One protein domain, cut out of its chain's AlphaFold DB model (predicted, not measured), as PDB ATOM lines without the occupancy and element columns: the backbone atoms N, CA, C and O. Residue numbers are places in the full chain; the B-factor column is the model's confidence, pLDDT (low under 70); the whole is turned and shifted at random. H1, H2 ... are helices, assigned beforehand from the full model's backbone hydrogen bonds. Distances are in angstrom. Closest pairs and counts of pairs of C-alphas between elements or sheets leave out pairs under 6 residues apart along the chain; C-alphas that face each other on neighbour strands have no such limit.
ATOM      1  N   VAL A   2      21.071  40.497  37.494       65.81
ATOM      2  CA  VAL A   2      19.824  40.268  36.725       65.81
ATOM      3  C   VAL A   2      19.953  40.550  35.219       65.81
ATOM      4  O   VAL A   2      19.588  39.713  34.403       65.81
ATOM      5  N   SER A   3      20.562  41.677  34.839       66.56
ATOM      6  CA  SER A   3      20.794  42.005  33.425       66.56
ATOM      7  C   SER A   3      21.701  40.993  32.699       66.56
ATOM      8  O   SER A   3      21.554  40.805  31.501       66.56
ATOM      9  N   PHE A   4      22.603  40.303  33.410       72.25
ATOM     10  CA  PHE A   4      23.419  39.234  32.817       72.25
ATOM     11  C   PHE A   4      22.604  37.961  32.575       72.25
ATOM     12  O   PHE A   4      22.793  37.318  31.551       72.25
ATOM     13  N   ILE A   5      21.682  37.623  33.483       74.00
ATOM     14  CA  ILE A   5      20.803  36.453  33.336       74.00
ATOM     15  C   ILE A   5      19.856  36.653  32.148       74.00
ATOM     16  O   ILE A   5      19.728  35.757  31.322       74.00
ATOM     17  N   LEU A   6      19.261  37.844  32.012       76.50
ATOM     18  CA  LEU A   6      18.384  38.157  30.877       76.50
ATOM     19  C   LEU A   6      19.119  38.101  29.534       76.50
ATOM     20  O   LEU A   6      18.603  37.509  28.597       76.50
ATOM     21  N   VAL A   7      20.335  38.653  29.456       75.50
ATOM     22  CA  VAL A   7      21.169  38.569  28.240       75.50
ATOM     23  C   VAL A   7      21.562  37.132  27.921       75.50
ATOM     24  O   VAL A   7      21.636  36.754  26.759       75.50
ATOM     25  N   HIS A   8      21.831  36.321  28.944       78.38
ATOM     26  CA  HIS A   8      22.139  34.916  28.724       78.38
ATOM     27  C   HIS A   8      20.924  34.170  28.165       78.38
ATOM     28  O   HIS A   8      21.062  33.483  27.158       78.38
ATOM     29  N   ILE A   9      19.738  34.358  28.749       74.69
ATOM     30  CA  ILE A   9      18.498  33.731  28.267       74.69
ATOM     31  C   ILE A   9      18.175  34.175  26.843       74.69
ATOM     32  O   ILE A   9      17.839  33.339  26.014       74.69
ATOM     33  N   SER A  10      18.342  35.459  26.528       76.75
ATOM     34  CA  SER A  10      18.059  35.958  25.185       76.75
ATOM     35  C   SER A  10      19.096  35.582  24.128       76.75
ATOM     36  O   SER A  10      18.838  35.718  22.935       76.75
ATOM     37  N   SER A  11      20.256  35.067  24.546       77.88
ATOM     38  CA  SER A  11      21.231  34.446  23.644       77.88
ATOM     39  C   SER A  11      20.903  32.988  23.296       77.88
ATOM     40  O   SER A  11      21.531  32.427  22.399       77.88
ATOM     41  N   LEU A  12      19.940  32.370  23.995       78.88
ATOM     42  CA  LEU A  12      19.463  31.017  23.706       78.88
ATOM     43  C   LEU A  12      18.468  31.027  22.535       78.88
ATOM     44  O   LEU A  12      17.900  32.062  22.177       78.88
ATOM     45  N   GLU A  13      18.227  29.853  21.944       81.69
ATOM     46  CA  GLU A  13      17.156  29.691  20.959       81.69
ATOM     47  C   GLU A  13      15.812  30.121  21.552       81.69
ATOM     48  O   GLU A  13      15.470  29.762  22.680       81.69
ATOM     49  N   THR A  14      15.041  30.892  20.781       81.81
ATOM     50  CA  THR A  14      13.769  31.446  21.259       81.81
ATOM     51  C   THR A  14      12.702  30.357  21.246       81.81
ATOM     52  O   THR A  14      12.036  30.116  20.245       81.81
ATOM     53  N   THR A  15      12.572  29.675  22.377       86.62
ATOM     54  CA  THR A  15      11.592  28.614  22.631       86.62
ATOM     55  C   THR A  15      10.566  29.076  23.661       86.62
ATOM     56  O   THR A  15      10.831  29.992  24.444       86.62
ATOM     57  N   GLU A  16       9.408  28.415  23.723       86.06
ATOM     58  CA  GLU A  16       8.386  28.711  24.739       86.06
ATOM     59  C   GLU A  16       8.954  28.668  26.166       86.06
ATOM     60  O   GLU A  16       8.682  29.568  26.958       86.06
ATOM     61  N   ASN A  17       9.822  27.697  26.469       87.00
ATOM     62  CA  ASN A  17      10.467  27.575  27.780       87.00
ATOM     63  C   ASN A  17      11.353  28.790  28.094       87.00
ATOM     64  O   ASN A  17      11.225  29.392  29.155       87.00
ATOM     65  N   THR A  18      12.201  29.212  27.147       88.25
ATOM     66  CA  THR A  18      13.073  30.384  27.354       88.25
ATOM     67  C   THR A  18      12.286  31.685  27.515       88.25
ATOM     68  O   THR A  18      12.686  32.564  28.278       88.25
ATOM     69  N   ILE A  19      11.140  31.804  26.835       87.56
ATOM     70  CA  ILE A  19      10.231  32.940  26.995       87.56
ATOM     71  C   ILE A  19       9.620  32.911  28.400       87.56
ATOM     72  O   ILE A  19       9.663  33.921  29.100       87.56
ATOM     73  N   GLN A  20       9.103  31.763  28.847       87.88
ATOM     74  CA  GLN A  20       8.543  31.607  30.193       87.88
ATOM     75  C   GLN A  20       9.565  31.945  31.287       87.88
ATOM     76  O   GLN A  20       9.236  32.681  32.221       87.88
ATOM     77  N   ASP A  21      10.811  31.494  31.137       89.25
ATOM     78  CA  ASP A  21      11.904  31.818  32.057       89.25
ATOM     79  C   ASP A  21      12.179  33.329  32.106       89.25
ATOM     80  O   ASP A  21      12.338  33.908  33.186       89.25
ATOM     81  N   ALA A  22      12.171  34.009  30.953       90.12
ATOM     82  CA  ALA A  22      12.309  35.463  30.905       90.12
ATOM     83  C   ALA A  22      11.147  36.177  31.610       90.12
ATOM     84  O   ALA A  22      11.388  37.081  32.414       90.12
ATOM     85  N   PHE A  23       9.901  35.740  31.401       90.25
ATOM     86  CA  PHE A  23       8.738  36.302  32.096       90.25
ATOM     87  C   PHE A  23       8.781  36.077  33.614       90.25
ATOM     88  O   PHE A  23       8.374  36.958  34.375       90.25
ATOM     89  N   LEU A  24       9.332  34.954  34.085       90.25
ATOM     90  CA  LEU A  24       9.554  34.720  35.516       90.25
ATOM     91  C   LEU A  24      10.571  35.710  36.105       90.25
ATOM     92  O   LEU A  24      10.406  36.202  37.229       90.25
ATOM     93  N   ILE A  25      11.606  36.051  35.337       89.69
ATOM     94  CA  ILE A  25      12.575  37.074  35.733       89.69
ATOM     95  C   ILE A  25      11.930  38.457  35.719       89.69
ATOM     96  O   ILE A  25      12.089  39.192  36.692       89.69
ATOM     97  N   PHE A  26      11.164  38.805  34.681       91.38
ATOM     98  CA  PHE A  26      10.427  40.072  34.616       91.38
ATOM     99  C   PHE A  26       9.508  40.248  35.817       91.38
ATOM    100  O   PHE A  26       9.528  41.300  36.451       91.38
ATOM    101  N   LYS A  27       8.777  39.193  36.190       90.88
ATOM    102  CA  LYS A  27       7.939  39.165  37.389       90.88
ATOM    103  C   LYS A  27       8.758  39.457  38.646       90.88
ATOM    104  O   LYS A  27       8.399  40.330  39.427       90.88
ATOM    105  N   THR A  28       9.889  38.772  38.814       89.06
ATOM    106  CA  THR A  28      10.780  38.957  39.974       89.06
ATOM    107  C   THR A  28      11.335  40.385  40.057       89.06
ATOM    108  O   THR A  28      11.456  40.946  41.146       89.06
ATOM    109  N   ILE A  29      11.682  40.991  38.917       86.94
ATOM    110  CA  ILE A  29      12.128  42.392  38.859       86.94
ATOM    111  C   ILE A  29      10.976  43.320  39.230       86.94
ATOM    112  O   ILE A  29      11.151  44.188  40.079       86.94
ATOM    113  N   GLY A  30       9.805  43.106  38.633       87.62
ATOM    114  CA  GLY A  30       8.596  43.878  38.890       87.62
ATOM    115  C   GLY A  30       8.221  43.928  40.367       87.62
ATOM    116  O   GLY A  30       7.982  45.011  40.895       87.62
ATOM    117  N   GLN A  31       8.277  42.785  41.055       87.44
ATOM    118  CA  GLN A  31       8.040  42.692  42.501       87.44
ATOM    119  C   GLN A  31       8.994  43.588  43.295       87.44
ATOM    120  O   GLN A  31       8.556  44.375  44.132       87.44
ATOM    121  N   ARG A  32      10.295  43.546  42.979       82.94
ATOM    122  CA  ARG A  32      11.290  44.407  43.636       82.94
ATOM    123  C   ARG A  32      11.098  45.886  43.320       82.94
ATOM    124  O   ARG A  32      11.268  46.719  44.203       82.94
ATOM    125  N   CYS A  33      10.722  46.223  42.087       79.31
ATOM    126  CA  CYS A  33      10.399  47.600  41.716       79.31
ATOM    127  C   CYS A  33       9.180  48.126  42.490       79.31
ATOM    128  O   CYS A  33       9.132  49.305  42.833       79.31
ATOM    129  N   CYS A  34       8.219  47.255  42.801       72.88
ATOM    130  CA  CYS A  34       7.036  47.589  43.589       72.88
ATOM    131  C   CYS A  34       7.401  48.024  45.022       72.88
ATOM    132  O   CYS A  34       6.873  49.018  45.526       72.88
ATOM    133  N   GLU A  35       8.353  47.324  45.646       66.62
ATOM    134  CA  GLU A  35       8.853  47.587  47.007       66.62
ATOM    135  C   GLU A  35       9.694  48.876  47.117       66.62
ATOM    136  O   GLU A  35       9.840  49.426  48.206       66.62
ATOM    137  N   GLN A  36      10.232  49.377  45.996       63.09
ATOM    138  CA  GLN A  36      11.157  50.524  45.922       63.09
ATOM    139  C   GLN A  36      10.531  51.767  45.256       63.09
ATOM    140  O   GLN A  36      11.220  52.710  44.861       63.09
ATOM    141  N   SER A  37       9.205  51.771  45.116       51.62
ATOM    142  CA  SER A  37       8.425  52.722  44.323       51.62
ATOM    143  C   SER A  37       8.530  54.173  44.822       51.62
ATOM    144  O   SER A  37       7.738  54.607  45.650       51.62
ATOM    145  N   ASN A  38       9.533  54.919  44.325       55.59
ATOM    146  CA  ASN A  38       9.488  56.366  44.005       55.59
ATOM    147  C   ASN A  38      10.830  56.974  43.530       55.59
ATOM    148  O   ASN A  38      10.919  58.191  43.349       55.59
ATOM    149  N   ASN A  39      11.885  56.188  43.295       64.38
ATOM    150  CA  ASN A  39      13.192  56.752  42.949       64.38
ATOM    151  C   ASN A  39      13.408  56.849  41.422       64.38
ATOM    152  O   ASN A  39      13.773  55.878  40.761       64.38
ATOM    153  N   LEU A  40      13.214  58.043  40.846       64.44
ATOM    154  CA  LEU A  40      13.467  58.350  39.420       64.44
ATOM    155  C   LEU A  40      14.870  57.924  38.941       64.44
ATOM    156  O   LEU A  40      15.040  57.543  37.783       64.44
ATOM    157  N   ILE A  41      15.857  57.958  39.840       66.62
ATOM    158  CA  ILE A  41      17.247  57.572  39.565       66.62
ATOM    159  C   ILE A  41      17.352  56.070  39.257       66.62
ATOM    160  O   ILE A  41      18.066  55.677  38.337       66.62
ATOM    161  N   GLU A  42      16.605  55.225  39.972       72.25
ATOM    162  CA  GLU A  42      16.621  53.770  39.769       72.25
ATOM    163  C   GLU A  42      15.939  53.371  38.457       72.25
ATOM    164  O   GLU A  42      16.398  52.450  37.781       72.25
ATOM    165  N   LYS A  43      14.896  54.109  38.048       79.50
ATOM    166  CA  LYS A  43      14.256  53.928  36.739       79.50
ATOM    167  C   LYS A  43      15.243  54.195  35.600       79.50
ATOM    168  O   LYS A  43      15.408  53.343  34.730       79.50
ATOM    169  N   GLN A  44      15.929  55.339  35.623       80.06
ATOM    170  CA  GLN A  44      16.901  55.692  34.583       80.06
ATOM    171  C   GLN A  44      18.086  54.721  34.545       80.06
ATOM    172  O   GLN A  44      18.506  54.304  33.468       80.06
ATOM    173  N   ASP A  45      18.611  54.313  35.702       82.62
ATOM    174  CA  ASP A  45      19.706  53.338  35.773       82.62
ATOM    175  C   ASP A  45      19.289  51.960  35.225       82.62
ATOM    176  O   ASP A  45      20.047  51.325  34.486       82.62
ATOM    177  N   LEU A  46      18.063  51.508  35.516       82.12
ATOM    178  CA  LEU A  46      17.518  50.278  34.940       82.12
ATOM    179  C   LEU A  46      17.392  50.385  33.416       82.12
ATOM    180  O   LEU A  46      17.871  49.502  32.709       82.12
ATOM    181  N   GLN A  47      16.810  51.469  32.906       83.56
ATOM    182  CA  GLN A  47      16.656  51.696  31.467       83.56
ATOM    183  C   GLN A  47      18.008  51.719  30.750       83.56
ATOM    184  O   GLN A  47      18.199  50.988  29.781       83.56
ATOM    185  N   ASN A  48      18.988  52.454  31.281       84.69
ATOM    186  CA  ASN A  48      20.341  52.523  30.722       84.69
ATOM    187  C   ASN A  48      21.036  51.153  30.695       84.69
ATOM    188  O   ASN A  48      21.817  50.853  29.795       84.69
ATOM    189  N   LYS A  49      20.758  50.287  31.678       85.31
ATOM    190  CA  LYS A  49      21.312  48.927  31.717       85.31
ATOM    191  C   LYS A  49      20.682  47.986  30.695       85.31
ATOM    192  O   LYS A  49      21.295  46.946  30.429       85.31
ATOM    193  N   LEU A  50      19.489  48.295  30.184       86.31
ATOM    194  CA  LEU A  50      18.696  47.424  29.313       86.31
ATOM    195  C   LEU A  50      18.527  47.957  27.881       86.31
ATOM    196  O   LEU A  50      18.237  47.146  27.009       86.31
ATOM    197  N   SER A  51      18.742  49.253  27.625       82.25
ATOM    198  CA  SER A  51      18.413  49.945  26.364       82.25
ATOM    199  C   SER A  51      18.816  49.179  25.103       82.25
ATOM    200  O   SER A  51      17.970  48.895  24.264       82.25
ATOM    201  N   HIS A  52      20.074  48.741  25.051       87.56
ATOM    202  CA  HIS A  52      20.685  48.092  23.885       87.56
ATOM    203  C   HIS A  52      20.676  46.560  23.946       87.56
ATOM    204  O   HIS A  52      21.394  45.893  23.201       87.56
ATOM    205  N   LYS A  53      19.953  45.973  24.902       88.88
ATOM    206  CA  LYS A  53      19.983  44.529  25.135       88.88
ATOM    207  C   LYS A  53      18.716  43.913  24.583       88.88
ATOM    208  O   LYS A  53      17.633  44.192  25.083       88.88
ATOM    209  N   SER A  54      18.863  43.042  23.589       91.94
ATOM    210  CA  SER A  54      17.760  42.257  23.038       91.94
ATOM    211  C   SER A  54      17.292  41.237  24.067       91.94
ATOM    212  O   SER A  54      17.809  40.130  24.100       91.94
ATOM    213  N   ILE A  55      16.394  41.628  24.966       91.31
ATOM    214  CA  ILE A  55      15.938  40.824  26.117       91.31
ATOM    215  C   ILE A  55      14.424  40.718  26.192       91.31
ATOM    216  O   ILE A  55      13.924  40.015  27.061       91.31
ATOM    217  N   PHE A  56      13.691  41.409  25.321       92.38
ATOM    218  CA  PHE A  56      12.239  41.365  25.302       92.38
ATOM    219  C   PHE A  56      11.772  40.376  24.233       92.38
ATOM    220  O   PHE A  56      12.045  40.599  23.051       92.38
ATOM    221  N   PRO A  57      11.107  39.276  24.614       92.00
ATOM    222  CA  PRO A  57      10.606  38.311  23.653       92.00
ATOM    223  C   PRO A  57       9.332  38.848  22.997       92.00
ATOM    224  O   PRO A  57       8.417  39.327  23.665       92.00
ATOM    225  N   THR A  58       9.273  38.754  21.678       90.88
ATOM    226  CA  THR A  58       8.126  39.172  20.864       90.88
ATOM    227  C   THR A  58       7.244  37.982  20.484       90.88
ATOM    228  O   THR A  58       7.672  36.827  20.549       90.88
ATOM    229  N   ARG A  59       6.010  38.259  20.047       87.56
ATOM    230  CA  ARG A  59       5.028  37.256  19.593       87.56
ATOM    231  C   ARG A  59       5.495  36.449  18.385       87.56
ATOM    232  O   ARG A  59       5.040  35.329  18.198       87.56
ATOM    233  N   ASP A  60       6.395  37.000  17.572       86.25
ATOM    234  CA  ASP A  60       7.010  36.298  16.444       86.25
ATOM    235  C   ASP A  60       8.346  35.629  16.814       86.25
ATOM    236  O   ASP A  60       9.162  35.338  15.940       86.25
ATOM    237  N   HIS A  61       8.549  35.348  18.109       86.81
ATOM    238  CA  HIS A  61       9.695  34.625  18.663       86.81
ATOM    239  C   HIS A  61      11.052  35.266  18.339       86.81
ATOM    240  O   HIS A  61      12.046  34.573  18.115       86.81
ATOM    241  N   ARG A  62      11.118  36.602  18.345       89.69
ATOM    242  CA  ARG A  62      12.376  37.360  18.286       89.69
ATOM    243  C   ARG A  62      12.664  38.051  19.611       89.69
ATOM    244  O   ARG A  62      11.743  38.498  20.294       89.69
ATOM    245  N   TRP A  63      13.940  38.216  19.937       91.94
ATOM    246  CA  TRP A  63      14.369  39.078  21.034       91.94
ATOM    247  C   TRP A  63      14.629  40.491  20.521       91.94
ATOM    248  O   TRP A  63      15.388  40.676  19.572       91.94
ATOM    249  N   VAL A  64      14.029  41.483  21.172       93.12
ATOM    250  CA  VAL A  64      14.201  42.904  20.842       93.12
ATOM    251  C   VAL A  64      14.672  43.699  22.051       93.12
ATOM    252  O   VAL A  64      14.591  43.243  23.196       93.12
ATOM    253  N   SER A  65      15.255  44.856  21.775       93.56
ATOM    254  CA  SER A  65      15.765  45.812  22.753       93.56
ATOM    255  C   SER A  65      14.745  46.927  23.009       93.56
ATOM    256  O   SER A  65      13.673  46.933  22.404       93.56
ATOM    257  N   LEU A  66      15.048  47.875  23.903       92.56
ATOM    258  CA  LEU A  66      14.179  49.052  24.067       92.56
ATOM    259  C   LEU A  66      14.296  50.015  22.879       92.56
ATOM    260  O   LEU A  66      13.327  50.708  22.578       92.56
ATOM    261  N   ASP A  67      15.434  50.023  22.182       91.81
ATOM    262  CA  ASP A  67      15.648  50.868  20.999       91.81
ATOM    263  C   ASP A  67      14.698  50.507  19.847       91.81
ATOM    264  O   ASP A  67      14.345  51.356  19.028       91.81
ATOM    265  N   ASP A  68      14.231  49.256  19.818       91.50
ATOM    266  CA  ASP A  68      13.263  48.757  18.840       91.50
ATOM    267  C   ASP A  68      11.823  49.226  19.132       91.50
ATOM    268  O   ASP A  68      10.909  48.926  18.367       91.50
ATOM    269  N   ASN A  69      11.607  49.979  20.219       91.88
ATOM    270  CA  ASN A  69      10.307  50.485  20.676       91.88
ATOM    271  C   ASN A  69       9.226  49.391  20.770       91.88
ATOM    272  O   ASN A  69       8.175  49.500  20.128       91.88
ATOM    273  N   PRO A  70       9.456  48.325  21.555       94.06
ATOM    274  CA  PRO A  70       8.479  47.263  21.675       94.06
ATOM    275  C   PRO A  70       7.185  47.743  22.337       94.06
ATOM    276  O   PRO A  70       7.179  48.661  23.161       94.06
ATOM    277  N   LEU A  71       6.081  47.078  21.998       94.75
ATOM    278  CA  LEU A  71       4.740  47.414  22.467       94.75
ATOM    279  C   LEU A  71       4.069  46.210  23.116       94.75
ATOM    280  O   LEU A  71       4.148  45.088  22.619       94.75
ATOM    281  N   MET A  72       3.354  46.457  24.207       94.06
ATOM    282  CA  MET A  72       2.555  45.429  24.865       94.06
ATOM    283  C   MET A  72       1.275  45.157  24.073       94.06
ATOM    284  O   MET A  72       0.523  46.084  23.771       94.06
ATOM    285  N   SER A  73       0.991  43.888  23.797       91.75
ATOM    286  CA  SER A  73      -0.233  43.432  23.126       91.75
ATOM    287  C   SER A  73      -1.423  43.407  24.092       91.75
ATOM    288  O   SER A  73      -1.962  42.352  24.406       91.75
ATOM    289  N   ASP A  74      -1.821  44.575  24.597       88.31
ATOM    290  CA  ASP A  74      -2.882  44.739  25.603       88.31
ATOM    291  C   ASP A  74      -4.296  44.529  25.067       88.31
ATOM    292  O   ASP A  74      -5.228  44.277  25.829       88.31
ATOM    293  N   ASN A  75      -4.455  44.599  23.750       87.00
ATOM    294  CA  ASN A  75      -5.703  44.321  23.070       87.00
ATOM    295  C   ASN A  75      -5.444  43.362  21.903       87.00
ATOM    296  O   ASN A  75      -4.783  43.733  20.934       87.00
ATOM    297  N   ASN A  76      -5.974  42.138  21.996       84.38
ATOM    298  CA  ASN A  76      -5.773  41.104  20.979       84.38
ATOM    299  C   ASN A  76      -6.381  41.469  19.618       84.38
ATOM    300  O   ASN A  76      -5.732  41.203  18.610       84.38
ATOM    301  N   ASP A  77      -7.554  42.116  19.575       84.56
ATOM    302  CA  ASP A  77      -8.169  42.555  18.311       84.56
ATOM    303  C   ASP A  77      -7.231  43.505  17.569       84.56
ATOM    304  O   ASP A  77      -6.968  43.327  16.385       84.56
ATOM    305  N   ILE A  78      -6.673  44.482  18.291       89.75
ATOM    306  CA  ILE A  78      -5.730  45.451  17.729       89.75
ATOM    307  C   ILE A  78      -4.403  44.763  17.380       89.75
ATOM    308  O   ILE A  78      -3.892  44.956  16.281       89.75
ATOM    309  N   ALA A  79      -3.851  43.925  18.263       90.62
ATOM    310  CA  ALA A  79      -2.582  43.229  18.033       90.62
ATOM    311  C   ALA A  79      -2.618  42.333  16.786       90.62
ATOM    312  O   ALA A  79      -1.657  42.315  16.013       90.62
ATOM    313  N   GLN A  80      -3.740  41.649  16.539       89.50
ATOM    314  CA  GLN A  80      -3.936  40.835  15.338       89.50
ATOM    315  C   GLN A  80      -3.827  41.655  14.049       89.50
ATOM    316  O   GLN A  80      -3.280  41.159  13.066       89.50
ATOM    317  N   LEU A  81      -4.274  42.919  14.049       90.94
ATOM    318  CA  LEU A  81      -4.131  43.803  12.887       90.94
ATOM    319  C   LEU A  81      -2.656  43.960  12.503       90.94
ATOM    320  O   LEU A  81      -2.295  43.854  11.333       90.94
ATOM    321  N   PHE A  82      -1.796  44.164  13.500       90.12
ATOM    322  CA  PHE A  82      -0.383  44.486  13.302       90.12
ATOM    323  C   PHE A  82       0.542  43.261  13.317       90.12
ATOM    324  O   PHE A  82       1.738  43.409  13.087       90.12
ATOM    325  N   THR A  83       0.019  42.045  13.515       84.69
ATOM    326  CA  THR A  83       0.832  40.820  13.680       84.69
ATOM    327  C   THR A  83       1.722  40.513  12.467       84.69
ATOM    328  O   THR A  83       2.798  39.941  12.612       84.69
ATOM    329  N   HIS A  84       1.319  40.919  11.260       82.75
ATOM    330  CA  HIS A  84       2.114  40.703  10.044       82.75
ATOM    331  C   HIS A  84       3.148  41.808   9.767       82.75
ATOM    332  O   HIS A  84       3.965  41.674   8.851       82.75
ATOM    333  N   MET A  85       3.145  42.897  10.540       85.75
ATOM    334  CA  MET A  85       4.088  44.001  10.373       85.75
ATOM    335  C   MET A  85       5.368  43.727  11.165       85.75
ATOM    336  O   MET A  85       5.470  44.046  12.344       85.75
ATOM    337  N   LYS A  86       6.393  43.187  10.492       79.44
ATOM    338  CA  LYS A  86       7.692  42.833  11.111       79.44
ATOM    339  C   LYS A  86       8.386  43.982  11.855       79.44
ATOM    340  O   LYS A  86       9.201  43.724  12.740       79.44
ATOM    341  N   ASN A  87       8.071  45.224  11.491       86.00
ATOM    342  CA  ASN A  87       8.665  46.435  12.057       86.00
ATOM    343  C   ASN A  87       7.973  46.907  13.346       86.00
ATOM    344  O   ASN A  87       8.365  47.935  13.883       86.00
ATOM    345  N   ILE A  88       6.947  46.197  13.824       90.94
ATOM    346  CA  ILE A  88       6.231  46.522  15.059       90.94
ATOM    347  C   ILE A  88       6.468  45.373  16.045       90.94
ATOM    348  O   ILE A  88       5.800  44.341  15.948       90.94
ATOM    349  N   PRO A  89       7.430  45.499  16.976       92.88
ATOM    350  CA  PRO A  89       7.726  44.435  17.923       92.88
ATOM    351  C   PRO A  89       6.628  44.352  18.983       92.88
ATOM    352  O   PRO A  89       6.523  45.199  19.869       92.88
ATOM    353  N   LEU A  90       5.795  43.321  18.886       93.69
ATOM    354  CA  LEU A  90       4.708  43.079  19.826       93.69
ATOM    355  C   LEU A  90       5.151  42.080  20.892       93.69
ATOM    356  O   LEU A  90       5.560  40.971  20.559       93.69
ATOM    357  N   ILE A  91       5.045  42.455  22.163       92.19
ATOM    358  CA  ILE A  91       5.302  41.598  23.327       92.19
ATOM    359  C   ILE A  91       3.956  41.108  23.869       92.19
ATOM    360  O   ILE A  91       3.006  41.891  23.975       92.19
ATOM    361  N   ASP A  92       3.861  39.825  24.214       87.12
ATOM    362  CA  ASP A  92       2.688  39.299  24.917       87.12
ATOM    363  C   ASP A  92       2.647  39.769  26.371       87.12
ATOM    364  O   ASP A  92       3.664  39.908  27.052       87.12
ATOM    365  N   ILE A  93       1.443  40.002  26.879       81.00
ATOM    366  CA  ILE A  93       1.258  40.371  28.277       81.00
ATOM    367  C   ILE A  93       1.014  39.100  29.076       81.00
ATOM    368  O   ILE A  93      -0.001  38.429  28.899       81.00
ATOM    369  N   SER A  94       1.925  38.772  29.991       72.81
ATOM    370  CA  SER A  94       1.621  37.768  31.013       72.81
ATOM    371  C   SER A  94       0.547  38.310  31.960       72.81
ATOM    372  O   SER A  94       0.571  39.493  32.292       72.81
ATOM    373  N   SER A  95      -0.319  37.454  32.499       67.62
ATOM    374  CA  SER A  95      -1.356  37.831  33.478       67.62
ATOM    375  C   SER A  95      -0.826  38.371  34.821       67.62
ATOM    376  O   SER A  95      -1.603  38.655  35.729       67.62
ATOM    377  N   SER A  96       0.492  38.508  34.988       83.06
ATOM    378  CA  SER A  96       1.119  38.976  36.218       83.06
ATOM    379  C   SER A  96       1.211  40.502  36.262       83.06
ATOM    380  O   SER A  96       1.938  41.111  35.479       83.06
ATOM    381  N   THR A  97       0.557  41.112  37.255       85.94
ATOM    382  CA  THR A  97       0.663  42.551  37.557       85.94
ATOM    383  C   THR A  97       2.114  43.008  37.713       85.94
ATOM    384  O   THR A  97       2.482  44.074  37.232       85.94
ATOM    385  N   ASP A  98       2.971  42.181  38.312       89.31
ATOM    386  CA  ASP A  98       4.389  42.492  38.504       89.31
ATOM    387  C   ASP A  98       5.129  42.681  37.167       89.31
ATOM    388  O   ASP A  98       5.946  43.588  37.022       89.31
ATOM    389  N   VAL A  99       4.817  41.869  36.151       89.94
ATOM    390  CA  VAL A  99       5.415  42.018  34.813       89.94
ATOM    391  C   VAL A  99       5.004  43.346  34.181       89.94
ATOM    392  O   VAL A  99       5.848  44.028  33.604       89.94
ATOM    393  N   LEU A 100       3.744  43.761  34.347       88.88
ATOM    394  CA  LEU A 100       3.282  45.077  33.889       88.88
ATOM    395  C   LEU A 100       4.038  46.216  34.583       88.88
ATOM    396  O   LEU A 100       4.398  47.197  33.937       88.88
ATOM    397  N   ILE A 101       4.328  46.083  35.879       88.62
ATOM    398  CA  ILE A 101       5.136  47.063  36.620       88.62
ATOM    399  C   ILE A 101       6.544  47.155  36.032       88.62
ATOM    400  O   ILE A 101       7.036  48.258  35.795       88.62
ATOM    401  N   PHE A 102       7.178  46.018  35.737       90.06
ATOM    402  CA  PHE A 102       8.484  46.006  35.080       90.06
ATOM    403  C   PHE A 102       8.448  46.665  33.690       90.06
ATOM    404  O   PHE A 102       9.301  47.501  33.388       90.06
ATOM    405  N   PHE A 103       7.450  46.348  32.861       91.81
ATOM    406  CA  PHE A 103       7.280  46.969  31.545       91.81
ATOM    407  C   PHE A 103       7.064  48.484  31.638       91.81
ATOM    408  O   PHE A 103       7.707  49.233  30.901       91.81
ATOM    409  N   ASN A 104       6.275  48.952  32.609       89.00
ATOM    410  CA  ASN A 104       6.095  50.380  32.882       89.00
ATOM    411  C   ASN A 104       7.402  51.063  33.322       89.00
ATOM    412  O   ASN A 104       7.686  52.186  32.911       89.00
ATOM    413  N   MET A 105       8.231  50.391  34.127       87.81
ATOM    414  CA  MET A 105       9.560  50.903  34.494       87.81
ATOM    415  C   MET A 105      10.491  51.004  33.280       87.81
ATOM    416  O   MET A 105      11.326  51.905  33.215       87.81
ATOM    417  N   CYS A 106      10.316  50.129  32.291       89.69
ATOM    418  CA  CYS A 106      11.053  50.156  31.031       89.69
ATOM    419  C   CYS A 106      10.462  51.117  29.980       89.69
ATOM    420  O   CYS A 106      10.986  51.169  28.874       89.69
ATOM    421  N   ASP A 107       9.400  51.869  30.302       90.31
ATOM    422  CA  ASP A 107       8.651  52.724  29.363       90.31
ATOM    423  C   ASP A 107       8.119  51.987  28.117       90.31
ATOM    424  O   ASP A 107       7.870  52.589  27.069       90.31
ATOM    425  N   ILE A 108       7.878  50.679  28.241       92.81
ATOM    426  CA  ILE A 108       7.213  49.893  27.201       92.81
ATOM    427  C   ILE A 108       5.736  50.281  27.211       92.81
ATOM    428  O   ILE A 108       5.033  50.107  28.207       92.81
TER     429      ILE A 108
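This is residues 2 to 108 of the 297 residues of the protein "Hypothetical protein" of Rotaria sp. Silwood2 (UniProt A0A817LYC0). One long helix, H2, has H1 folded back beside its first half and H5 crossing its second half almost at right angles. Two long loop stretches, residues 51 to 75 and 83 to 96, make much of the rest, and the short helix H4 lies between them, away from the other helices. The printed part has 107 residues with five named helices, H1 to H5 in order, and no named strand; the class is all helix. It is compact, with a radius of gyration of the C-alphas of 13.3 A and spans of 38 by 28 by 24 A.

H1, residues 2 to 10, and H2, residues 16 to 35, form a helical hairpin: they touch, closest at the C-alphas of Ile 9 and Thr 18, 6.4 A apart, at a shallow tilt of 18 degrees, opposite ways. H2 touches H1 with residues 18 to 25 alone. H3, residues 40 to 50, is close to H1 but not clearly touching; their closest C-alphas, Ser 3 and Leu 50, are 7.1 A apart. H4, residues 76 to 82, touches no helix. H5, residues 97 to 105, touches H2 about perpendicular, at 77 degrees, with the C-alphas of Gly 30 and Phe 102 closest at 4.4 A. H3 and H5 only just touch, with 3 pairs of C-alphas within 8 A, the closest being Lys 43 and Met 105 at 6.0 A. In H1, H2, H3 and H5 every O i to N i+4 pair is within hydrogen-bond range; in H4 1 of 3 is, beside 3 of 4 O i to N i+3 pairs.

H1 begins at C-alpha 2, (19.824, 40.268, 36.725), and measures 12.4 A. H2 measures 29.2 A, H3 15.8 A, H4 10.0 A and H5 12.6 A, ending at C-alpha 105, (9.560, 50.903, 34.494). Residues 56 to 57 pair antiparallel with 63 to 64, and residues 71 to 72 parallel with 90 to 91.

The C-alphas farthest apart, Gln 36 and His 84, are 38.3 A apart. The printed part has no cut. The links H3 to H4 and H4 to H5 are long. Confidence is under 70 at residues 2 to 3, 35 to 41 and 95.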